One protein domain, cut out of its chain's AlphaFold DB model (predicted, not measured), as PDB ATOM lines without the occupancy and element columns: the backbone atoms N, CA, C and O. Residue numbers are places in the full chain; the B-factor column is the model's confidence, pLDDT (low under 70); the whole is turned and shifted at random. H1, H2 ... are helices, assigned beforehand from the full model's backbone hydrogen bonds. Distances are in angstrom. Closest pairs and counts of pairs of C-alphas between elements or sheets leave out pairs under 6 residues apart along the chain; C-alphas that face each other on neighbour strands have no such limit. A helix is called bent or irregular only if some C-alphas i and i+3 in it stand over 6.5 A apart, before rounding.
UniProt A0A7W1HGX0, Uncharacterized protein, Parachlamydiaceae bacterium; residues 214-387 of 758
ATOM      1  N   SER A 214     160.354 201.038 210.637       96.50
ATOM      2  CA  SER A 214     161.719 200.609 210.974       96.50
ATOM      3  C   SER A 214     161.830 199.096 211.198       96.50
ATOM      4  O   SER A 214     162.879 198.503 210.959       96.50
ATOM      5  N   ALA A 215     160.728 198.441 211.571       96.69
ATOM      6  CA  ALA A 215     160.677 196.998 211.759       96.69
ATOM      7  C   ALA A 215     160.751 196.198 210.443       96.69
ATOM      8  O   ALA A 215     160.964 194.985 210.502       96.69
ATOM      9  N   PHE A 216     160.637 196.837 209.270       97.75
ATOM     10  CA  PHE A 216     160.952 196.205 207.979       97.75
ATOM     11  C   PHE A 216     162.458 196.018 207.763       97.75
ATOM     12  O   PHE A 216     162.857 195.145 206.997       97.75
ATOM     13  N   ALA A 217     163.299 196.769 208.479       97.44
ATOM     14  CA  ALA A 217     164.741 196.557 208.475       97.44
ATOM     15  C   ALA A 217     165.170 195.339 209.318       97.44
ATOM     16  O   ALA A 217     166.332 194.945 209.256       97.44
ATOM     17  N   GLN A 218     164.259 194.732 210.088       98.00
ATOM     18  CA  GLN A 218     164.566 193.706 211.087       98.00
ATOM     19  C   GLN A 218     163.930 192.344 210.734       98.00
ATOM     20  O   GLN A 218     162.698 192.228 210.668       98.00
ATOM     21  N   PRO A 219     164.714 191.252 210.605       97.56
ATOM     22  CA  PRO A 219     164.208 189.942 210.187       97.56
ATOM     23  C   PRO A 219     163.086 189.369 211.056       97.56
ATOM     24  O   PRO A 219     162.212 188.675 210.539       97.56
ATOM     25  N   LYS A 220     163.110 189.636 212.369       97.12
ATOM     26  CA  LYS A 220     162.143 189.078 213.330       97.12
ATOM     27  C   LYS A 220     160.760 189.716 213.221       97.12
ATOM     28  O   LYS A 220     159.766 189.039 213.456       97.12
ATOM     29  N   SER A 221     160.694 190.999 212.877       96.88
ATOM     30  CA  SER A 221     159.448 191.770 212.839       96.88
ATOM     31  C   SER A 221     158.885 191.953 211.435       96.88
ATOM     32  O   SER A 221     157.692 192.231 211.305       96.88
ATOM     33  N   PHE A 222     159.704 191.755 210.395       97.62
ATOM     34  CA  PHE A 222     159.294 191.916 209.001       97.62
ATOM     35  C   PHE A 222     157.999 191.183 208.679       97.62
ATOM     36  O   PHE A 222     157.074 191.794 208.162       97.62
ATOM     37  N   GLN A 223     157.897 189.894 209.016       96.88
ATOM     38  CA  GLN A 223     156.731 189.097 208.630       96.88
ATOM     39  C   GLN A 223     155.438 189.633 209.254       96.88
ATOM     40  O   GLN A 223     154.408 189.673 208.588       96.88
ATOM     41  N   THR A 224     155.490 190.075 210.512       97.31
ATOM     42  CA  THR A 224     154.337 190.663 211.201       97.31
ATOM     43  C   THR A 224     153.940 191.996 210.571       97.31
ATOM     44  O   THR A 224     152.768 192.192 210.258       97.31
ATOM     45  N   GLN A 225     154.900 192.895 210.327       97.38
ATOM     46  CA  GLN A 225     154.608 194.192 209.706       97.38
ATOM     47  C   GLN A 225     154.136 194.039 208.257       97.38
ATOM     48  O   GLN A 225     153.192 194.705 207.840       97.38
ATOM     49  N   TRP A 226     154.725 193.108 207.507       97.19
ATOM     50  CA  TRP A 226     154.304 192.783 206.150       97.19
ATOM     51  C   TRP A 226     152.895 192.193 206.112       97.19
ATOM     52  O   TRP A 226     152.115 192.544 205.235       97.19
ATOM     53  N   GLN A 227     152.523 191.340 207.069       96.62
ATOM     54  CA  GLN A 227     151.154 190.830 207.163       96.62
ATOM     55  C   GLN A 227     150.140 191.943 207.434       96.62
ATOM     56  O   GLN A 227     149.100 191.952 206.781       96.62
ATOM     57  N   ILE A 228     150.447 192.885 208.331       96.25
ATOM     58  CA  ILE A 228     149.589 194.052 208.592       96.25
ATOM     59  C   ILE A 228     149.462 194.900 207.320       96.25
ATOM     60  O   ILE A 228     148.355 195.176 206.860       96.25
ATOM     61  N   LEU A 229     150.592 195.260 206.702       95.88
ATOM     62  CA  LEU A 229     150.612 196.066 205.483       95.88
ATOM     63  C   LEU A 229     149.859 195.386 204.334       95.88
ATOM     64  O   LEU A 229     149.010 196.005 203.704       95.88
ATOM     65  N   ASN A 230     150.117 194.107 204.076       94.62
ATOM     66  CA  ASN A 230     149.530 193.402 202.946       94.62
ATOM     67  C   ASN A 230     148.056 193.028 203.191       94.62
ATOM     68  O   ASN A 230     147.180 193.422 202.427       94.62
ATOM     69  N   LYS A 231     147.754 192.308 204.278       93.62
ATOM     70  CA  LYS A 231     146.407 191.757 204.498       93.62
ATOM     71  C   LYS A 231     145.407 192.772 205.031       93.62
ATOM     72  O   LYS A 231     144.220 192.671 204.740       93.62
ATOM     73  N   GLU A 232     145.841 193.728 205.850       94.19
ATOM     74  CA  GLU A 232     144.897 194.675 206.449       94.19
ATOM     75  C   GLU A 232     144.750 195.958 205.638       94.19
ATOM     76  O   GLU A 232     143.650 196.522 205.603       94.19
ATOM     77  N   LEU A 233     145.834 196.416 205.005       96.06
ATOM     78  CA  LEU A 233     145.872 197.694 204.298       96.06
ATOM     79  C   LEU A 233     145.798 197.510 202.779       96.06
ATOM     80  O   LEU A 233     144.828 197.987 202.189       96.06
ATOM     81  N   LEU A 234     146.744 196.794 202.152       95.69
ATOM     82  CA  LEU A 234     146.746 196.595 200.695       95.69
ATOM     83  C   LEU A 234     145.478 195.890 200.212       95.69
ATOM     84  O   LEU A 234     144.859 196.357 199.263       95.69
ATOM     85  N   ASP A 235     145.051 194.803 200.853       95.81
ATOM     86  CA  ASP A 235     143.841 194.084 200.425       95.81
ATOM     87  C   ASP A 235     142.581 194.953 200.518       95.81
ATOM     88  O   ASP A 235     141.713 194.885 199.647       95.81
ATOM     89  N   TYR A 236     142.503 195.838 201.518       96.69
ATOM     90  CA  TYR A 236     141.416 196.810 201.606       96.69
ATOM     91  C   TYR A 236     141.469 197.823 200.459       96.69
ATOM     92  O   TYR A 236     140.458 198.030 199.789       96.69
ATOM     93  N   VAL A 237     142.630 198.431 200.189       95.88
ATOM     94  CA  VAL A 237     142.727 199.454 199.133       95.88
ATOM     95  C   VAL A 237     142.699 198.898 197.709       95.88
ATOM     96  O   VAL A 237     142.438 199.650 196.774       95.88
ATOM     97  N   LYS A 238     142.943 197.594 197.539       96.62
ATOM     98  CA  LYS A 238     142.733 196.847 196.289       96.62
ATOM     99  C   LYS A 238     141.279 196.392 196.123       96.62
ATOM    100  O   LYS A 238     140.907 195.923 195.048       96.62
ATOM    101  N   SER A 239     140.451 196.466 197.167       96.81
ATOM    102  CA  SER A 239     139.093 195.919 197.139       96.81
ATOM    103  C   SER A 239     138.158 196.723 196.234       96.81
ATOM    104  O   SER A 239     138.248 197.947 196.138       96.81
ATOM    105  N   ASN A 240     137.207 196.032 195.601       96.88
ATOM    106  CA  ASN A 240     136.144 196.698 194.846       96.88
ATOM    107  C   ASN A 240     135.219 197.513 195.763       96.88
ATOM    108  O   ASN A 240     134.678 198.517 195.319       96.88
ATOM    109  N   ASP A 241     135.082 197.133 197.040       95.69
ATOM    110  CA  ASP A 241     134.276 197.878 198.017       95.69
ATOM    111  C   ASP A 241     134.811 199.304 198.221       95.69
ATOM    112  O   ASP A 241     134.029 200.254 198.163       95.69
ATOM    113  N   LEU A 242     136.135 199.484 198.362       95.25
ATOM    114  CA  LEU A 242     136.723 200.828 198.429       95.25
ATOM    115  C   LEU A 242     136.419 201.620 197.153       95.25
ATOM    116  O   LEU A 242     135.943 202.749 197.246       95.25
ATOM    117  N   ALA A 243     136.682 201.042 195.978       96.44
ATOM    118  CA  ALA A 243     136.488 201.723 194.700       96.44
ATOM    119  C   ALA A 243     135.018 202.114 194.464       96.44
ATOM    120  O   ALA A 243     134.727 203.234 194.047       96.44
ATOM    121  N   GLU A 244     134.072 201.226 194.777       96.75
ATOM    122  CA  GLU A 244     132.641 201.502 194.665       96.75
ATOM    123  C   GLU A 244     132.190 202.615 195.611       96.75
ATOM    124  O   GLU A 244     131.469 203.521 195.187       96.75
ATOM    125  N   ARG A 245     132.612 202.571 196.882       96.38
ATOM    126  CA  ARG A 245     132.280 203.617 197.862       96.38
ATOM    127  C   ARG A 245     132.915 204.948 197.490       96.38
ATOM    128  O   ARG A 245     132.231 205.963 197.525       96.38
ATOM    129  N   TYR A 246     134.173 204.934 197.056       95.88
ATOM    130  CA  TYR A 246     134.870 206.108 196.539       95.88
ATOM    131  C   TYR A 246     134.101 206.740 195.369       95.88
ATOM    132  O   TYR A 246     133.787 207.930 195.403       95.88
ATOM    133  N   ASN A 247     133.715 205.946 194.368       94.88
ATOM    134  CA  ASN A 247     133.011 206.442 193.184       94.88
ATOM    135  C   ASN A 247     131.605 206.981 193.500       94.88
ATOM    136  O   ASN A 247     131.170 207.937 192.860       94.88
ATOM    137  N   LYS A 248     130.916 206.399 194.493       94.56
ATOM    138  CA  LYS A 248     129.594 206.846 194.977       94.56
ATOM    139  C   LYS A 248     129.666 208.016 195.967       94.56
ATOM    140  O   LYS A 248     128.630 208.597 196.280       94.56
ATOM    141  N   SER A 249     130.848 208.328 196.495       92.00
ATOM    142  CA  SER A 249     131.018 209.392 197.483       92.00
ATOM    143  C   SER A 249     131.064 210.785 196.854       92.00
ATOM    144  O   SER A 249     131.349 210.958 195.665       92.00
ATOM    145  N   ASP A 250     130.761 211.789 197.670       86.44
ATOM    146  CA  ASP A 250     130.938 213.195 197.329       86.44
ATOM    147  C   ASP A 250     132.434 213.565 197.264       86.44
ATOM    148  O   ASP A 250     133.317 212.742 197.521       86.44
ATOM    149  N   SER A 251     132.751 214.821 196.936       83.38
ATOM    150  CA  SER A 251     134.145 215.292 196.932       83.38
ATOM    151  C   SER A 251     134.837 215.066 198.280       83.38
ATOM    152  O   SER A 251     136.009 214.701 198.302       83.38
ATOM    153  N   GLY A 252     134.112 215.199 199.399       80.88
ATOM    154  CA  GLY A 252     134.639 214.925 200.735       80.88
ATOM    155  C   GLY A 252     135.085 213.471 200.896       80.88
ATOM    156  O   GLY A 252     136.247 213.214 201.216       80.88
ATOM    157  N   GLY A 253     134.201 212.511 200.618       87.69
ATOM    158  CA  GLY A 253     134.519 211.086 200.712       87.69
ATOM    159  C   GLY A 253     135.629 210.654 199.752       87.69
ATOM    160  O   GLY A 253     136.506 209.875 200.140       87.69
ATOM    161  N   LYS A 254     135.676 211.225 198.543       91.19
ATOM    162  CA  LYS A 254     136.763 210.973 197.587       91.19
ATOM    163  C   LYS A 254     138.107 211.434 198.139       91.19
ATOM    164  O   LYS A 254     139.061 210.662 198.182       91.19
ATOM    165  N   LEU A 255     138.183 212.662 198.642       84.62
ATOM    166  CA  LEU A 255     139.412 213.202 199.225       84.62
ATOM    167  C   LEU A 255     139.859 212.427 200.469       84.62
ATOM    168  O   LEU A 255     141.058 212.254 200.682       84.62
ATOM    169  N   ALA A 256     138.915 211.898 201.250       85.44
ATOM    170  CA  ALA A 256     139.210 210.995 202.361       85.44
ATOM    171  C   ALA A 256     139.922 209.725 201.891       85.44
ATOM    172  O   ALA A 256     140.956 209.341 202.444       85.44
ATOM    173  N   GLY A 257     139.362 209.087 200.857       92.75
ATOM    174  CA  GLY A 257     139.943 207.904 200.233       92.75
ATOM    175  C   GLY A 257     141.339 208.199 199.695       92.75
ATOM    176  O   GLY A 257     142.283 207.482 200.020       92.75
ATOM    177  N   ILE A 258     141.494 209.316 198.979       90.81
ATOM    178  CA  ILE A 258     142.781 209.760 198.434       90.81
ATOM    179  C   ILE A 258     143.809 209.994 199.543       90.81
ATOM    180  O   ILE A 258     144.952 209.567 199.420       90.81
ATOM    181  N   SER A 259     143.415 210.627 200.650       86.06
ATOM    182  CA  SER A 259     144.308 210.868 201.789       86.06
ATOM    183  C   SER A 259     144.848 209.558 202.378       86.06
ATOM    184  O   SER A 259     146.049 209.447 202.630       86.06
ATOM    185  N   LEU A 260     143.991 208.541 202.543       92.38
ATOM    186  CA  LEU A 260     144.416 207.208 202.985       92.38
ATOM    187  C   LEU A 260     145.365 206.553 201.970       92.38
ATOM    188  O   LEU A 260     146.390 205.996 202.361       92.38
ATOM    189  N   MET A 261     145.029 206.624 200.681       94.88
ATOM    190  CA  MET A 261     145.816 206.047 199.589       94.88
ATOM    191  C   MET A 261     147.213 206.684 199.481       94.88
ATOM    192  O   MET A 261     148.194 205.953 199.370       94.88
ATOM    193  N   ASN A 262     147.323 208.013 199.599       90.06
ATOM    194  CA  ASN A 262     148.603 208.735 199.619       90.06
ATOM    195  C   ASN A 262     149.453 208.290 200.807       90.06
ATOM    196  O   ASN A 262     150.590 207.862 200.638       90.06
ATOM    197  N   LYS A 263     148.866 208.299 202.011       89.56
ATOM    198  CA  LYS A 263     149.585 207.887 203.218       89.56
ATOM    199  C   LYS A 263     150.078 206.444 203.113       89.56
ATOM    200  O   LYS A 263     151.141 206.125 203.635       89.56
ATOM    201  N   LEU A 264     149.314 205.565 202.464       95.81
ATOM    202  CA  LEU A 264     149.711 204.178 202.243       95.81
ATOM    203  C   LEU A 264     150.898 204.083 201.283       95.81
ATOM    204  O   LEU A 264     151.836 203.352 201.580       95.81
ATOM    205  N   VAL A 265     150.865 204.824 200.173       95.81
ATOM    206  CA  VAL A 265     151.976 204.923 199.213       95.81
ATOM    207  C   VAL A 265     153.254 205.409 199.905       95.81
ATOM    208  O   VAL A 265     154.288 204.765 199.743       95.81
ATOM    209  N   ASP A 266     153.164 206.447 200.744       91.50
ATOM    210  CA  ASP A 266     154.300 206.975 201.514       91.50
ATOM    211  C   ASP A 266     154.876 205.931 202.480       91.50
ATOM    212  O   ASP A 266     156.082 205.701 202.535       91.50
ATOM    213  N   GLN A 267     154.014 205.268 203.258       94.75
ATOM    214  CA  GLN A 267     154.444 204.246 204.218       94.75
ATOM    215  C   GLN A 267     155.059 203.029 203.517       94.75
ATOM    216  O   GLN A 267     155.995 202.429 204.040       94.75
ATOM    217  N   PHE A 268     154.560 202.675 202.330       96.12
ATOM    218  CA  PHE A 268     155.106 201.587 201.525       96.12
ATOM    219  C   PHE A 268     156.511 201.915 201.000       96.12
ATOM    220  O   PHE A 268     157.412 201.086 201.123       96.12
ATOM    221  N   ASP A 269     156.706 203.126 200.466       94.94
ATOM    222  CA  ASP A 269     158.013 203.637 200.029       94.94
ATOM    223  C   ASP A 269     159.025 203.639 201.183       94.94
ATOM    224  O   ASP A 269     160.121 203.088 201.066       94.94
ATOM    225  N   LEU A 270     158.627 204.160 202.347       94.56
ATOM    226  CA  LEU A 270     159.474 204.153 203.537       94.56
ATOM    227  C   LEU A 270     159.807 202.729 204.013       94.56
ATOM    228  O   LEU A 270     160.937 202.476 204.431       94.56
ATOM    229  N   ALA A 271     158.857 201.790 203.944       97.31
ATOM    230  CA  ALA A 271     159.077 200.394 204.327       97.31
ATOM    231  C   ALA A 271     160.060 199.681 203.383       97.31
ATOM    232  O   ALA A 271     160.935 198.952 203.853       97.31
ATOM    233  N   ILE A 272     159.961 199.929 202.070       95.56
ATOM    234  CA  ILE A 272     160.928 199.434 201.080       95.56
ATOM    235  C   ILE A 272     162.322 200.004 201.360       95.56
ATOM    236  O   ILE A 272     163.277 199.236 201.466       95.56
ATOM    237  N   LYS A 273     162.442 201.320 201.566       94.19
ATOM    238  CA  LYS A 273     163.725 201.976 201.875       94.19
ATOM    239  C   LYS A 273     164.341 201.470 203.179       94.19
ATOM    240  O   LYS A 273     165.555 201.294 203.265       94.19
ATOM    241  N   ALA A 274     163.519 201.203 204.195       97.00
ATOM    242  CA  ALA A 274     163.978 200.609 205.448       97.00
ATOM    243  C   ALA A 274     164.538 199.193 205.232       97.00
ATOM    244  O   ALA A 274     165.589 198.859 205.782       97.00
ATOM    245  N   LEU A 275     163.874 198.374 204.409       97.62
ATOM    246  CA  LEU A 275     164.374 197.054 204.034       97.62
ATOM    247  C   LEU A 275     165.684 197.156 203.240       97.62
ATOM    248  O   LEU A 275     166.635 196.460 203.581       97.62
ATOM    249  N   GLU A 276     165.749 198.008 202.217       94.19
ATOM    250  CA  GLU A 276     166.919 198.214 201.346       94.19
ATOM    251  C   GLU A 276     168.147 198.723 202.124       94.19
ATOM    252  O   GLU A 276     169.267 198.249 201.932       94.19
ATOM    253  N   GLY A 277     167.935 199.640 203.071       93.69
ATOM    254  CA  GLY A 277     168.989 200.179 203.932       93.69
ATOM    255  C   GLY A 277     169.445 199.238 205.054       93.69
ATOM    256  O   GLY A 277     170.416 199.542 205.753       93.69
ATOM    257  N   SER A 278     168.761 198.108 205.260       96.38
ATOM    258  CA  SER A 278     169.078 197.186 206.350       96.38
ATOM    259  C   SER A 278     170.398 196.448 206.136       96.38
ATOM    260  O   SER A 278     170.685 195.912 205.069       96.38
ATOM    261  N   LYS A 279     171.181 196.350 207.214       96.62
ATOM    262  CA  LYS A 279     172.393 195.517 207.294       96.62
ATOM    263  C   LYS A 279     172.136 194.159 207.957       96.62
ATOM    264  O   LYS A 279     173.057 193.356 208.061       96.62
ATOM    265  N   GLU A 280     170.916 193.911 208.438       97.31
ATOM    266  CA  GLU A 280     170.563 192.696 209.186       97.31
ATOM    267  C   GLU A 280     170.214 191.508 208.276       97.31
ATOM    268  O   GLU A 280     170.223 190.357 208.721       97.31
ATOM    269  N   TYR A 281     169.907 191.760 207.001       96.56
ATOM    270  CA  TYR A 281     169.616 190.713 206.027       96.56
ATOM    271  C   TYR A 281     170.856 190.348 205.206       96.56
ATOM    272  O   TYR A 281     171.543 191.234 204.699       96.56
ATOM    273  N   PRO A 282     171.100 189.048 204.961       96.44
ATOM    274  CA  PRO A 282     171.913 188.629 203.826       96.44
ATOM    275  C   PRO A 282     171.339 189.211 202.527       96.44
ATOM    276  O   PRO A 282     170.115 189.250 202.366       96.44
ATOM    277  N   LYS A 283     172.203 189.628 201.596       94.69
ATOM    278  CA  LYS A 283     171.800 190.334 200.364       94.69
ATOM    279  C   LYS A 283     170.773 189.557 199.543       94.69
ATOM    280  O   LYS A 283     169.798 190.130 199.071       94.69
ATOM    281  N   GLU A 284     170.939 188.244 199.426       95.62
ATOM    282  CA  GLU A 284     170.031 187.370 198.681       95.62
ATOM    283  C   GLU A 284     168.634 187.347 199.315       95.62
ATOM    284  O   GLU A 284     167.620 187.412 198.625       95.62
ATOM    285  N   LYS A 285     168.566 187.313 200.652       96.50
ATOM    286  CA  LYS A 285     167.294 187.366 201.377       96.50
ATOM    287  C   LYS A 285     166.650 188.745 201.261       96.50
ATOM    288  O   LYS A 285     165.440 188.824 201.077       96.50
ATOM    289  N   GLN A 286     167.442 189.811 201.350       96.38
ATOM    290  CA  GLN A 286     166.975 191.184 201.172       96.38
ATOM    291  C   GLN A 286     166.322 191.375 199.796       96.38
ATOM    292  O   GLN A 286     165.203 191.872 199.727       96.38
ATOM    293  N   LEU A 287     166.965 190.889 198.728       96.69
ATOM    294  CA  LEU A 287     166.433 190.874 197.360       96.69
ATOM    295  C   LEU A 287     165.079 190.158 197.258       96.69
ATOM    296  O   LEU A 287     164.137 190.699 196.682       96.69
ATOM    297  N   ILE A 288     164.958 188.962 197.844       96.81
ATOM    298  CA  ILE A 288     163.704 188.187 197.831       96.81
ATOM    299  C   ILE A 288     162.584 188.945 198.554       96.81
ATOM    300  O   ILE A 288     161.449 188.999 198.071       96.81
ATOM    301  N   LEU A 289     162.884 189.540 199.712       97.69
ATOM    302  CA  LEU A 289     161.907 190.318 200.475       97.69
ATOM    303  C   LEU A 289     161.510 191.600 199.733       97.69
ATOM    304  O   LEU A 289     160.323 191.913 199.675       97.69
ATOM    305  N   PHE A 290     162.469 192.278 199.097       97.56
ATOM    306  CA  PHE A 290     162.221 193.459 198.273       97.56
ATOM    307  C   PHE A 290     161.296 193.114 197.106       97.56
ATOM    308  O   PHE A 290     160.255 193.744 196.937       97.56
ATOM    309  N   GLN A 291     161.600 192.046 196.359       97.75
ATOM    310  CA  GLN A 291     160.741 191.558 195.277       97.75
ATOM    311  C   GLN A 291     159.342 191.178 195.789       97.75
ATOM    312  O   GLN A 291     158.344 191.460 195.129       97.75
ATOM    313  N   THR A 292     159.248 190.561 196.971       97.12
ATOM    314  CA  THR A 292     157.963 190.195 197.589       97.12
ATOM    315  C   THR A 292     157.112 191.426 197.883       97.12
ATOM    316  O   THR A 292     155.926 191.444 197.551       97.12
ATOM    317  N   MET A 293     157.710 192.470 198.462       97.81
ATOM    318  CA  MET A 293     157.014 193.735 198.694       97.81
ATOM    319  C   MET A 293     156.602 194.381 197.372       97.81
ATOM    320  O   MET A 293     155.451 194.779 197.194       97.81
ATOM    321  N   LEU A 294     157.517 194.407 196.405       97.19
ATOM    322  CA  LEU A 294     157.290 195.030 195.114       97.19
ATOM    323  C   LEU A 294     156.196 194.330 194.287       97.19
ATOM    324  O   LEU A 294     155.460 195.005 193.571       97.19
ATOM    325  N   LYS A 295     156.007 193.011 194.437       97.38
ATOM    326  CA  LYS A 295     154.850 192.279 193.881       97.38
ATOM    327  C   LYS A 295     153.531 192.837 194.411       97.38
ATOM    328  O   LYS A 295     152.683 193.229 193.614       97.38
ATOM    329  N   GLY A 296     153.393 192.975 195.732       96.19
ATOM    330  CA  GLY A 296     152.197 193.572 196.340       96.19
ATOM    331  C   GLY A 296     151.958 195.019 195.892       96.19
ATOM    332  O   GLY A 296     150.815 195.432 195.691       96.19
ATOM    333  N   TYR A 297     153.033 195.776 195.665       96.06
ATOM    334  CA  TYR A 297     152.957 197.156 195.188       96.06
ATOM    335  C   TYR A 297     152.560 197.264 193.708       96.06
ATOM    336  O   TYR A 297     151.745 198.107 193.331       96.06
ATOM    337  N   SER A 298     153.073 196.360 192.873       97.50
ATOM    338  CA  SER A 298     152.686 196.220 191.466       97.50
ATOM    339  C   SER A 298     151.220 195.799 191.324       97.50
ATOM    340  O   SER A 298     150.483 196.365 190.514       97.50
ATOM    341  N   GLU A 299     150.760 194.846 192.142       97.56
ATOM    342  CA  GLU A 299     149.349 194.449 192.203       97.56
ATOM    343  C   GLU A 299     148.447 195.628 192.569       97.56
ATOM    344  O   GLU A 299     147.418 195.829 191.924       97.56
ATOM    345  N   LEU A 300     148.839 196.425 193.570       97.25
ATOM    346  CA  LEU A 300     148.114 197.631 193.963       97.25
ATOM    347  C   LEU A 300     147.950 198.594 192.782       97.25
ATOM    348  O   LEU A 300     146.831 198.996 192.466       97.25
ATOM    349  N   ALA A 301     149.055 198.926 192.113       97.50
ATOM    350  CA  ALA A 301     149.057 199.868 191.000       97.50
ATOM    351  C   ALA A 301     148.188 199.389 189.828       97.50
ATOM    352  O   ALA A 301     147.381 200.155 189.299       97.50
ATOM    353  N   ASN A 302     148.296 198.110 189.455       97.69
ATOM    354  CA  ASN A 302     147.439 197.526 188.425       97.69
ATOM    355  C   ASN A 302     145.966 197.543 188.847       97.69
ATOM    356  O   ASN A 302     145.098 197.832 188.024       97.69
ATOM    357  N   LYS A 303     145.668 197.291 190.128       97.88
ATOM    358  CA  LYS A 303     144.282 197.252 190.583       97.88
ATOM    359  C   LYS A 303     143.621 198.623 190.583       97.88
ATOM    360  O   LYS A 303     142.483 198.747 190.136       97.88
ATOM    361  N   TRP A 304     144.349 199.658 190.993       97.12
ATOM    362  CA  TRP A 304     143.885 201.040 190.870       97.12
ATOM    363  C   TRP A 304     143.709 201.454 189.409       97.12
ATOM    364  O   TRP A 304     142.719 202.109 189.086       97.12
ATOM    365  N   HIS A 305     144.604 201.023 188.511       96.69
ATOM    366  CA  HIS A 305     144.432 201.230 187.071       96.69
ATOM    367  C   HIS A 305     143.102 200.698 186.550       96.69
ATOM    368  O   HIS A 305     142.352 201.439 185.909       96.69
ATOM    369  N   GLU A 306     142.781 199.453 186.891       96.62
ATOM    370  CA  GLU A 306     141.520 198.818 186.513       96.62
ATOM    371  C   GLU A 306     140.296 199.514 187.122       96.62
ATOM    372  O   GLU A 306     139.301 199.717 186.431       96.62
ATOM    373  N   GLN A 307     140.361 199.872 188.406       96.38
ATOM    374  CA  GLN A 307     139.216 200.393 189.161       96.38
ATOM    375  C   GLN A 307     138.853 201.839 188.816       96.38
ATOM    376  O   GLN A 307     137.675 202.196 188.860       96.38
ATOM    377  N   PHE A 308     139.843 202.667 188.479       94.94
ATOM    378  CA  PHE A 308     139.644 204.100 188.249       94.94
ATOM    379  C   PHE A 308     139.810 204.525 186.783       94.94
ATOM    380  O   PHE A 308     139.568 205.685 186.456       94.94
ATOM    381  N   GLY A 309     140.179 203.600 185.891       92.50
ATOM    382  CA  GLY A 309     140.148 203.819 184.445       92.50
ATOM    383  C   GLY A 309     141.194 204.811 183.934       92.50
ATOM    384  O   GLY A 309     140.870 205.686 183.131       92.50
ATOM    385  N   PHE A 310     142.450 204.697 184.379       92.38
ATOM    386  CA  PHE A 310     143.509 205.594 183.904       92.38
ATOM    387  C   PHE A 310     143.983 205.276 182.476       92.38
ATOM    388  O   PHE A 310     143.599 204.281 181.854       92.38
ATOM    389  N   SER A 311     144.855 206.133 181.940       90.62
ATOM    390  CA  SER A 311     145.290 206.072 180.545       90.62
ATOM    391  C   SER A 311     146.037 204.775 180.189       90.62
ATOM    392  O   SER A 311     146.531 204.034 181.049       90.62
ATOM    393  N   LYS A 312     146.123 204.477 178.887       91.44
ATOM    394  CA  LYS A 312     146.818 203.281 178.380       91.44
ATOM    395  C   LYS A 312     148.332 203.360 178.607       91.44
ATOM    396  O   LYS A 312     148.985 202.324 178.706       91.44
ATOM    397  N   GLU A 313     148.874 204.568 178.704       87.69
ATOM    398  CA  GLU A 313     150.282 204.847 178.975       87.69
ATOM    399  C   GLU A 313     150.667 204.369 180.379       87.69
ATOM    400  O   GLU A 313     151.654 203.644 180.499       87.69
ATOM    401  N   ILE A 314     149.848 204.655 181.405       90.06
ATOM    402  CA  ILE A 314     150.043 204.117 182.768       90.06
ATOM    403  C   ILE A 314     150.085 202.589 182.721       90.06
ATOM    404  O   ILE A 314     151.042 201.972 183.184       90.06
ATOM    405  N   LYS A 315     149.089 201.962 182.081       94.81
ATOM    406  CA  LYS A 315     149.018 200.496 181.956       94.81
ATOM    407  C   LYS A 315     150.261 199.903 181.300       94.81
ATOM    408  O   LYS A 315     150.739 198.851 181.717       94.81
ATOM    409  N   LYS A 316     150.779 200.556 180.256       92.06
ATOM    410  CA  LYS A 316     151.994 200.119 179.563       92.06
ATOM    411  C   LYS A 316     153.207 200.168 180.499       92.06
ATOM    412  O   LYS A 316     153.944 199.187 180.554       92.06
ATOM    413  N   CYS A 317     153.374 201.262 181.244       90.81
ATOM    414  CA  CYS A 317     154.469 201.432 182.200       90.81
ATOM    415  C   CYS A 317     154.407 200.379 183.315       90.81
ATOM    416  O   CYS A 317     155.393 199.688 183.572       90.81
ATOM    417  N   LEU A 318     153.222 200.181 183.904       95.12
ATOM    418  CA  LEU A 318     152.991 199.174 184.943       95.12
ATOM    419  C   LEU A 318     153.232 197.749 184.443       95.12
ATOM    420  O   LEU A 318     153.822 196.947 185.163       95.12
ATOM    421  N   LYS A 319     152.826 197.432 183.207       95.69
ATOM    422  CA  LYS A 319     153.091 196.124 182.597       95.69
ATOM    423  C   LYS A 319     154.595 195.853 182.504       95.69
ATOM    424  O   LYS A 319     155.044 194.794 182.925       95.69
ATOM    425  N   MET A 320     155.360 196.813 181.988       94.19
ATOM    426  CA  MET A 320     156.809 196.677 181.810       94.19
ATOM    427  C   MET A 320     157.545 196.562 183.144       94.19
ATOM    428  O   MET A 320     158.372 195.673 183.300       94.19
ATOM    429  N   ALA A 321     157.201 197.389 184.135       94.69
ATOM    430  CA  ALA A 321     157.745 197.233 185.481       94.69
ATOM    431  C   ALA A 321     157.357 195.866 186.079       94.69
ATOM    432  O   ALA A 321     158.204 195.164 186.625       94.69
ATOM    433  N   GLY A 322     156.103 195.440 185.907       95.88
ATOM    434  CA  GLY A 322     155.600 194.143 186.355       95.88
ATOM    435  C   GLY A 322     156.372 192.949 185.786       95.88
ATOM    436  O   GLY A 322     156.644 192.009 186.529       95.88
ATOM    437  N   GLU A 323     156.785 192.992 184.517       96.12
ATOM    438  CA  GLU A 323     157.626 191.951 183.902       96.12
ATOM    439  C   GLU A 323     158.969 191.791 184.638       96.12
ATOM    440  O   GLU A 323     159.443 190.669 184.809       96.12
ATOM    441  N   ILE A 324     159.551 192.882 185.148       96.81
ATOM    442  CA  ILE A 324     160.784 192.844 185.950       96.81
ATOM    443  C   ILE A 324     160.529 192.281 187.349       96.81
ATOM    444  O   ILE A 324     161.274 191.423 187.823       96.81
ATOM    445  N   VAL A 325     159.439 192.710 187.987       96.69
ATOM    446  CA  VAL A 325     159.037 192.262 189.331       96.69
ATOM    447  C   VAL A 325     158.817 190.747 189.401       96.69
ATOM    448  O   VAL A 325     159.043 190.145 190.449       96.69
ATOM    449  N   HIS A 326     158.410 190.115 188.297       95.75
ATOM    450  CA  HIS A 326     158.109 188.681 188.232       95.75
ATOM    451  C   HIS A 326     159.250 187.815 187.677       95.75
ATOM    452  O   HIS A 326     159.035 186.631 187.440       95.75
ATOM    453  N   LYS A 327     160.460 188.358 187.489       93.88
ATOM    454  CA  LYS A 327     161.628 187.554 187.092       93.88
ATOM    455  C   LYS A 327     161.987 186.519 188.168       93.88
ATOM    456  O   LYS A 327     162.062 186.853 189.349       93.88
ATOM    457  N   ASP A 328     162.281 185.288 187.749       91.75
ATOM    458  CA  ASP A 328     162.683 184.202 188.661       91.75
ATOM    459  C   ASP A 328     164.136 184.326 189.141       91.75
ATOM    460  O   ASP A 328     164.477 183.921 190.252       91.75
ATOM    461  N   VAL A 329     165.012 184.880 188.298       89.69
ATOM    462  CA  VAL A 329     166.444 185.006 188.587       89.69
ATOM    463  C   VAL A 329     166.749 186.425 189.047       89.69
ATOM    464  O   VAL A 329     166.726 187.351 188.236       89.69
ATOM    465  N   LEU A 330     167.088 186.563 190.329       89.81
ATOM    466  CA  LEU A 330     167.516 187.820 190.941       89.81
ATOM    467  C   LEU A 330     169.043 187.920 191.001       89.81
ATOM    468  O   LEU A 330     169.738 186.946 191.296       89.81
ATOM    469  N   LYS A 331     169.575 189.113 190.749       87.44
ATOM    470  CA  LYS A 331     171.000 189.446 190.843       87.44
ATOM    471  C   LYS A 331     171.199 190.599 191.823       87.44
ATOM    472  O   LYS A 331     170.347 191.459 191.974       87.44
ATOM    473  N   ASN A 332     172.389 190.701 192.416       78.62
ATOM    474  CA  ASN A 332     172.744 191.821 193.305       78.62
ATOM    475  C   ASN A 332     172.642 193.211 192.653       78.62
ATOM    476  O   ASN A 332     172.539 194.208 193.362       78.62
ATOM    477  N   ALA A 333     172.695 193.287 191.322       80.69
ATOM    478  CA  ALA A 333     172.462 194.528 190.597       80.69
ATOM    479  C   ALA A 333     170.996 194.992 190.660       80.69
ATOM    480  O   ALA A 333     170.745 196.146 190.359       80.69
ATOM    481  N   ASP A 334     170.052 194.145 191.086       90.25
ATOM    482  CA  ASP A 334     168.625 194.465 191.055       90.25
ATOM    483  C   ASP A 334     168.189 195.499 192.105       90.25
ATOM    484  O   ASP A 334     167.159 196.133 191.912       90.25
ATOM    485  N   LEU A 335     168.965 195.703 193.180       89.88
ATOM    486  CA  LEU A 335     168.774 196.796 194.157       89.88
ATOM    487  C   LEU A 335     169.562 198.058 193.778       89.88
ATOM    488  O   LEU A 335     169.960 198.849 194.629       89.88
ATOM    489  N   ARG A 336     169.933 198.199 192.509       88.31
ATOM    490  CA  ARG A 336     170.604 199.387 191.990       88.31
ATOM    491  C   ARG A 336     169.933 199.762 190.691       88.31
ATOM    492  O   ARG A 336     169.584 198.883 189.918       88.31
ATOM    493  N   PHE A 337     169.833 201.056 190.433       86.50
ATOM    494  CA  PHE A 337     169.364 201.541 189.143       86.50
ATOM    495  C   PHE A 337     170.195 200.977 187.990       86.50
ATOM    496  O   PHE A 337     171.435 200.941 188.066       86.50
ATOM    497  N   SER A 338     169.520 200.609 186.902       88.44
ATOM    498  CA  SER A 338     170.209 200.351 185.643       88.44
ATOM    499  C   SER A 338     170.913 201.606 185.153       88.44
ATOM    500  O   SER A 338     170.484 202.744 185.366       88.44
ATOM    501  N   LYS A 339     172.033 201.407 184.456       84.19
ATOM    502  CA  LYS A 339     172.796 202.516 183.886       84.19
ATOM    503  C   LYS A 339     171.935 203.260 182.858       84.19
ATOM    504  O   LYS A 339     171.579 202.688 181.834       84.19
ATOM    505  N   GLY A 340     171.670 204.540 183.113       78.44
ATOM    506  CA  GLY A 340     170.877 205.399 182.227       78.44
ATOM    507  C   GLY A 340     169.360 205.264 182.392       78.44
ATOM    508  O   GLY A 340     168.624 205.889 181.637       78.44
ATOM    509  N   PHE A 341     168.874 204.474 183.355       83.56
ATOM    510  CA  PHE A 341     167.454 204.496 183.694       83.56
ATOM    511  C   PHE A 341     167.108 205.801 184.425       83.56
ATOM    512  O   PHE A 341     167.701 206.119 185.456       83.56
ATOM    513  N   ASP A 342     166.127 206.538 183.903       78.25
ATOM    514  CA  ASP A 342     165.528 207.694 184.573       78.25
ATOM    515  C   ASP A 342     164.005 207.511 184.622       78.25
ATOM    516  O   ASP A 342     163.311 207.427 183.603       78.25
ATOM    517  N   VAL A 343     163.471 207.444 185.840       79.69
ATOM    518  CA  VAL A 343     162.042 207.251 186.094       79.69
ATOM    519  C   VAL A 343     161.189 208.376 185.501       79.69
ATOM    520  O   VAL A 343     160.049 208.140 185.095       79.69
ATOM    521  N   GLN A 344     161.726 209.599 185.411       72.38
ATOM    522  CA  GLN A 344     160.995 210.724 184.827       72.38
ATOM    523  C   GLN A 344     160.860 210.574 183.305       72.38
ATOM    524  O   GLN A 344     159.842 210.992 182.751       72.38
ATOM    525  N   ALA A 345     161.835 209.929 182.653       68.75
ATOM    526  CA  ALA A 345     161.797 209.552 181.239       68.75
ATOM    527  C   ALA A 345     160.763 208.473 180.941       68.75
ATOM    528  O   ALA A 345     160.166 208.453 179.867       68.75
ATOM    529  N   PHE A 346     160.634 207.522 181.865       74.12
ATOM    530  CA  PHE A 346     159.848 206.313 181.668       74.12
ATOM    531  C   PHE A 346     158.362 206.515 181.968       74.12
ATOM    532  O   PHE A 346     157.526 205.906 181.301       74.12
ATOM    533  N   GLY A 347     158.028 207.358 182.950       72.31
ATOM    534  CA  GLY A 347     156.661 207.479 183.453       72.31
ATOM    535  C   GLY A 347     155.632 207.896 182.395       72.31
ATOM    536  O   GLY A 347     155.952 208.539 181.397       72.31
ATOM    537  N   SER A 348     154.362 207.582 182.630       75.62
ATOM    538  CA  SER A 348     153.228 207.946 181.765       75.62
ATOM    539  C   SER A 348     153.056 209.452 181.593       75.62
ATOM    540  O   SER A 348     152.549 209.917 180.573       75.62
ATOM    541  N   SER A 349     153.507 210.218 182.586       67.31
ATOM    542  CA  SER A 349     153.562 211.670 182.535       67.31
ATOM    543  C   SER A 349     154.727 212.187 181.692       67.31
ATOM    544  O   SER A 349     154.902 213.398 181.633       67.31
ATOM    545  N   SER A 350     155.560 211.320 181.103       62.81
ATOM    546  CA  SER A 350     156.699 211.721 180.280       62.81
ATOM    547  C   SER A 350     156.248 212.179 178.888       62.81
ATOM    548  O   SER A 350     155.539 211.498 178.156       62.81
ATOM    549  N   GLY A 351     156.689 213.371 178.492       58.31
ATOM    550  CA  GLY A 351     156.597 213.895 177.130       58.31
ATOM    551  C   GLY A 351     157.777 213.430 176.277       58.31
ATOM    552  O   GLY A 351     158.014 213.969 175.198       58.31
ATOM    553  N   ALA A 352     158.564 212.473 176.781       56.75
ATOM    554  CA  ALA A 352     159.740 211.963 176.110       56.75
ATOM    555  C   ALA A 352     159.339 211.330 174.771       56.75
ATOM    556  O   ALA A 352     158.531 210.403 174.695       56.75
ATOM    557  N   SER A 353     159.932 211.819 173.682       51.41
ATOM    558  CA  SER A 353     159.842 211.155 172.385       51.41
ATOM    559  C   SER A 353     160.387 209.729 172.519       51.41
ATOM    560  O   SER A 353     161.504 209.558 173.004       51.41
ATOM    561  N   LYS A 354     159.620 208.735 172.051       53.22
ATOM    562  CA  LYS A 354     159.792 207.266 172.176       53.22
ATOM    563  C   LYS A 354     161.203 206.663 171.952       53.22
ATOM    564  O   LYS A 354     161.354 205.462 172.123       53.22
ATOM    565  N   GLY A 355     162.208 207.434 171.537       52.78
ATOM    566  CA  GLY A 355     163.524 206.949 171.110       52.78
ATOM    567  C   GLY A 355     164.639 206.901 172.164       52.78
ATOM    568  O   GLY A 355     165.696 206.375 171.837       52.78
ATOM    569  N   ARG A 356     164.460 207.436 173.382       60.25
ATOM    570  CA  ARG A 356     165.510 207.423 174.435       60.25
ATOM    571  C   ARG A 356     165.070 206.879 175.797       60.25
ATOM    572  O   ARG A 356     165.811 206.965 176.764       60.25
ATOM    573  N   VAL A 357     163.868 206.321 175.889       70.62
ATOM    574  CA  VAL A 357     163.396 205.739 177.149       70.62
ATOM    575  C   VAL A 357     164.153 204.434 177.391       70.62
ATOM    576  O   VAL A 357     163.953 203.463 176.660       70.62
ATOM    577  N   VAL A 358     165.028 204.421 178.396       80.12
ATOM    578  CA  VAL A 358     165.629 203.187 178.907       80.12
ATOM    579  C   VAL A 358     164.543 202.421 179.658       80.12
ATOM    580  O   VAL A 358     163.866 202.963 180.531       80.12
ATOM    581  N   TRP A 359     164.328 201.170 179.260       87.88
ATOM    582  CA  TRP A 359     163.348 200.294 179.895       87.88
ATOM    583  C   TRP A 359     163.844 199.873 181.284       87.88
ATOM    584  O   TRP A 359     165.054 199.748 181.462       87.88
ATOM    585  N   PRO A 360     162.950 199.644 182.263       92.12
ATOM    586  CA  PRO A 360     163.367 199.123 183.558       92.12
ATOM    587  C   PRO A 360     164.003 197.744 183.367       92.12
ATOM    588  O   PRO A 360     163.443 196.904 182.658       92.12
ATOM    589  N   GLU A 361     165.153 197.485 183.988       94.31
ATOM    590  CA  GLU A 361     165.821 196.178 183.896       94.31
ATOM    591  C   GLU A 361     166.007 195.526 185.269       94.31
ATOM    592  O   GLU A 361     166.005 194.290 185.350       94.31
ATOM    593  N   THR A 362     166.107 196.346 186.319       95.62
ATOM    594  CA  THR A 362     166.325 195.968 187.723       95.62
ATOM    595  C   THR A 362     165.057 196.124 188.569       95.62
ATOM    596  O   THR A 362     164.094 196.788 188.171       95.62
ATOM    597  N   LEU A 363     165.034 195.517 189.763       96.12
ATOM    598  CA  LEU A 363     163.918 195.693 190.699       96.12
ATOM    599  C   LEU A 363     163.803 197.146 191.186       96.12
ATOM    600  O   LEU A 363     162.688 197.618 191.382       96.12
ATOM    601  N   GLU A 364     164.921 197.856 191.329       93.56
ATOM    602  CA  GLU A 364     164.949 199.271 191.710       93.56
ATOM    603  C   GLU A 364     164.333 200.179 190.631       93.56
ATOM    604  O   GLU A 364     163.525 201.064 190.939       93.56
ATOM    605  N   ASP A 365     164.619 199.908 189.349       93.56
ATOM    606  CA  ASP A 365     163.966 200.610 188.237       93.56
ATOM    607  C   ASP A 365     162.449 200.378 188.261       93.56
ATOM    608  O   ASP A 365     161.652 201.308 188.107       93.56
ATOM    609  N   ALA A 366     162.041 199.122 188.473       95.75
ATOM    610  CA  ALA A 366     160.639 198.732 188.525       95.75
ATOM    611  C   ALA A 366     159.911 199.355 189.723       95.75
ATOM    612  O   ALA A 366     158.781 199.821 189.568       95.75
ATOM    613  N   PHE A 367     160.554 199.410 190.892       95.44
ATOM    614  CA  PHE A 367     160.043 200.111 192.068       95.44
ATOM    615  C   PHE A 367     159.803 201.586 191.774       95.44
ATOM    616  O   PHE A 367     158.678 202.063 191.939       95.44
ATOM    617  N   SER A 368     160.816 202.280 191.261       91.25
ATOM    618  CA  SER A 368     160.714 203.701 190.934       91.25
ATOM    619  C   SER A 368     159.611 203.970 189.908       91.25
ATOM    620  O   SER A 368     158.803 204.881 190.092       91.25
ATOM    621  N   ALA A 369     159.522 203.141 188.864       92.19
ATOM    622  CA  ALA A 369     158.462 203.210 187.866       92.19
ATOM    623  C   ALA A 369     157.063 203.038 188.480       92.19
ATOM    624  O   ALA A 369     156.195 203.887 188.278       92.19
ATOM    625  N   ILE A 370     156.837 201.973 189.255       95.19
ATOM    626  CA  ILE A 370     155.540 201.699 189.896       95.19
ATOM    627  C   ILE A 370     155.156 202.833 190.852       95.19
ATOM    628  O   ILE A 370     154.023 203.311 190.812       95.19
ATOM    629  N   HIS A 371     156.101 203.289 191.675       93.75
ATOM    630  CA  HIS A 371     155.888 204.377 192.623       93.75
ATOM    631  C   HIS A 371     155.472 205.671 191.909       93.75
ATOM    632  O   HIS A 371     154.457 206.276 192.256       93.75
ATOM    633  N   LYS A 372     156.188 206.055 190.844       88.69
ATOM    634  CA  LYS A 372     155.869 207.243 190.039       88.69
ATOM    635  C   LYS A 372     154.480 207.167 189.401       88.69
ATOM    636  O   LYS A 372     153.768 208.176 189.347       88.69
ATOM    637  N   GLU A 373     154.078 205.995 188.916       91.44
ATOM    638  CA  GLU A 373     152.736 205.800 188.363       91.44
ATOM    639  C   GLU A 373     151.654 205.884 189.443       91.44
ATOM    640  O   GLU A 373     150.625 206.516 189.211       91.44
ATOM    641  N   LEU A 374     151.887 205.334 190.638       93.94
ATOM    642  CA  LEU A 374     150.981 205.494 191.782       93.94
ATOM    643  C   LEU A 374     150.806 206.963 192.165       93.94
ATOM    644  O   LEU A 374     149.669 207.419 192.269       93.94
ATOM    645  N   GLU A 375     151.892 207.734 192.276       87.44
ATOM    646  CA  GLU A 375     151.798 209.182 192.500       87.44
ATOM    647  C   GLU A 375     150.967 209.877 191.413       87.44
ATOM    648  O   GLU A 375     150.154 210.758 191.700       87.44
ATOM    649  N   THR A 376     151.165 209.492 190.150       85.38
ATOM    650  CA  THR A 376     150.464 210.079 189.001       85.38
ATOM    651  C   THR A 376     148.971 209.746 189.027       85.38
ATOM    652  O   THR A 376     148.139 210.631 188.824       85.38
ATOM    653  N   MET A 377     148.612 208.504 189.351       91.88
ATOM    654  CA  MET A 377     147.226 208.071 189.537       91.88
ATOM    655  C   MET A 377     146.551 208.832 190.686       91.88
ATOM    656  O   MET A 377     145.456 209.364 190.510       91.88
ATOM    657  N   MET A 378     147.229 208.967 191.828       90.38
ATOM    658  CA  MET A 378     146.743 209.720 192.989       90.38
ATOM    659  C   MET A 378     146.465 211.189 192.676       90.38
ATOM    660  O   MET A 378     145.445 211.749 193.074       90.38
ATOM    661  N   ARG A 379     147.356 211.798 191.903       82.62
ATOM    662  CA  ARG A 379     147.234 213.159 191.382       82.62
ATOM    663  C   ARG A 379     146.002 213.319 190.481       82.62
ATOM    664  O   ARG A 379     145.176 214.197 190.734       82.62
ATOM    665  N   ILE A 380     145.802 212.409 189.523       85.75
ATOM    666  CA  ILE A 380     144.603 212.386 188.662       85.75
ATOM    667  C   ILE A 380     143.324 212.227 189.495       85.75
ATOM    668  O   ILE A 380     142.354 212.950 189.271       85.75
ATOM    669  N   LEU A 381     143.316 211.314 190.473       90.31
ATOM    670  CA  LEU A 381     142.172 211.122 191.367       90.31
ATOM    671  C   LEU A 381     141.854 212.385 192.160       90.31
ATOM    672  O   LEU A 381     140.691 212.769 192.236       90.31
ATOM    673  N   ASN A 382     142.876 213.052 192.697       84.12
ATOM    674  CA  ASN A 382     142.726 214.308 193.421       84.12
ATOM    675  C   ASN A 382     142.116 215.393 192.529       84.12
ATOM    676  O   ASN A 382     141.068 215.939 192.868       84.12
ATOM    677  N   LYS A 383     142.657 215.602 191.323       81.44
ATOM    678  CA  LYS A 383     142.067 216.522 190.340       81.44
ATOM    679  C   LYS A 383     140.585 216.211 190.073       81.44
ATOM    680  O   LYS A 383     139.754 217.114 190.097       81.44
ATOM    681  N   ASN A 384     140.240 214.938 189.871       86.25
ATOM    682  CA  ASN A 384     138.863 214.511 189.605       86.25
ATOM    683  C   ASN A 384     137.936 214.649 190.826       86.25
ATOM    684  O   ASN A 384     136.731 214.833 190.662       86.25
ATOM    685  N   ALA A 385     138.469 214.521 192.043       85.44
ATOM    686  CA  ALA A 385     137.707 214.648 193.280       85.44
ATOM    687  C   ALA A 385     137.348 216.105 193.589       85.44
ATOM    688  O   ALA A 385     136.235 216.368 194.053       85.44
ATOM    689  N   VAL A 386     138.267 217.040 193.323       76.50
ATOM    690  CA  VAL A 386     138.006 218.470 193.531       76.50
ATOM    691  C   VAL A 386     137.189 219.080 192.386       76.50
ATOM    692  O   VAL A 386     136.354 219.943 192.640       76.50
ATOM    693  N   GLY A 387     137.361 218.593 191.153       75.56
ATOM    694  CA  GLY A 387     136.695 219.128 189.961       75.56
ATOM    695  C   GLY A 387     137.450 220.303 189.324       75.56
ATOM    696  O   GLY A 387     138.566 220.634 189.726       75.56
TER     697      GLY A 387
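This is residues 214 to 387 of the 758 residues of an uncharacterized protein of Parachlamydiaceae bacterium (UniProt A0A7W1HGX0). Five helices lie side by side in a flat up-and-down bundle of two layers: H2, H5 and H6 make one row, H4 and H9 the other, and H5 touches each of the other four. Short H3 sits at one end of the bundle, H1 and H7 near the other, while H8 packs on H9 and a long link, residues 347 to 362, loops out beyond H8 before returning to H9. The printed part has 174 residues with nine named helices, H1 to H9 in order, and no named strand; its class is all helix. It is compact, with a radius of gyration of the C-alphas of 16.4 A, and spans 48 by 44 by 22 A.

H1, residues 214 to 217, and H2, residues 219 to 237, touch only at the corner, closest at the C-alphas of Phe 216 and Phe 222, 4.7 A. H2 has a kink of 30 degrees near residue 230, and is irregular, with C-alphas 220 and 223 7.2 A apart. H3, residues 240 to 248, and H4, residues 251 to 276, form a helical hairpin at a steep tilt of 39 degrees, closest at the C-alphas of Tyr 246 and Lys 254, 5.3 A. H5, residues 283 to 308, is the hub, touching six helices. With H4 it forms a hairpin at a shallow tilt of 16 degrees, closest at the C-alphas of Ile 272 and Phe 290, 6.7 A. H5 and H2 run the same way at 7 degrees, a shallow tilt, and touch, closest at the C-alphas of Leu 234 and Leu 300, 6.9 A. H6, residues 312 to 325, forms a hairpin with H5, closest at the C-alphas of Lys 295 and Val 325, 6.2 A. H7, residues 332 to 335, touches H5, closest at the C-alphas of Leu 287 and Leu 335, 7.1 A. H8, residues 343 to 346, touches H9, residues 363 to 386, closest at the C-alphas of Val 343 and Ala 369, 5.7 A. H9 touches H6, closest at the C-alphas of Ala 321 and Ala 366, 4.5 A. H9 also touches H4, opposite ways at a shallow tilt of 14 degrees, closest at the C-alphas of Ser 251 and Ala 385, 5.1 A. H2 and H9 are apart. Every O i to N i+4 pair is within hydrogen-bond range in H3, H4, H5 and H9, against 11 of 15 in H2 and 9 of 10 in H6; H1, H7 and H8 are too short for such a pair.

H1 begins at C-alpha 214, (161.719, 200.609, 210.974). From first to last C-alpha H2 measures 26.0 A, H4 37.2 A, H5 37.0 A, H6 19.8 A and H9 34.6 A. H9 ends at C-alpha 386, (138.006, 218.470, 193.531).

The C-alphas of Pro 282 and Gly 387 are the two farthest apart, 48.6 A. The printed part has no cut, and its one long link is H8 to H9, of 16 residues. The mean pLDDT of the printed part is 90.5; residue 345 and residues 349 to 356 are under 70.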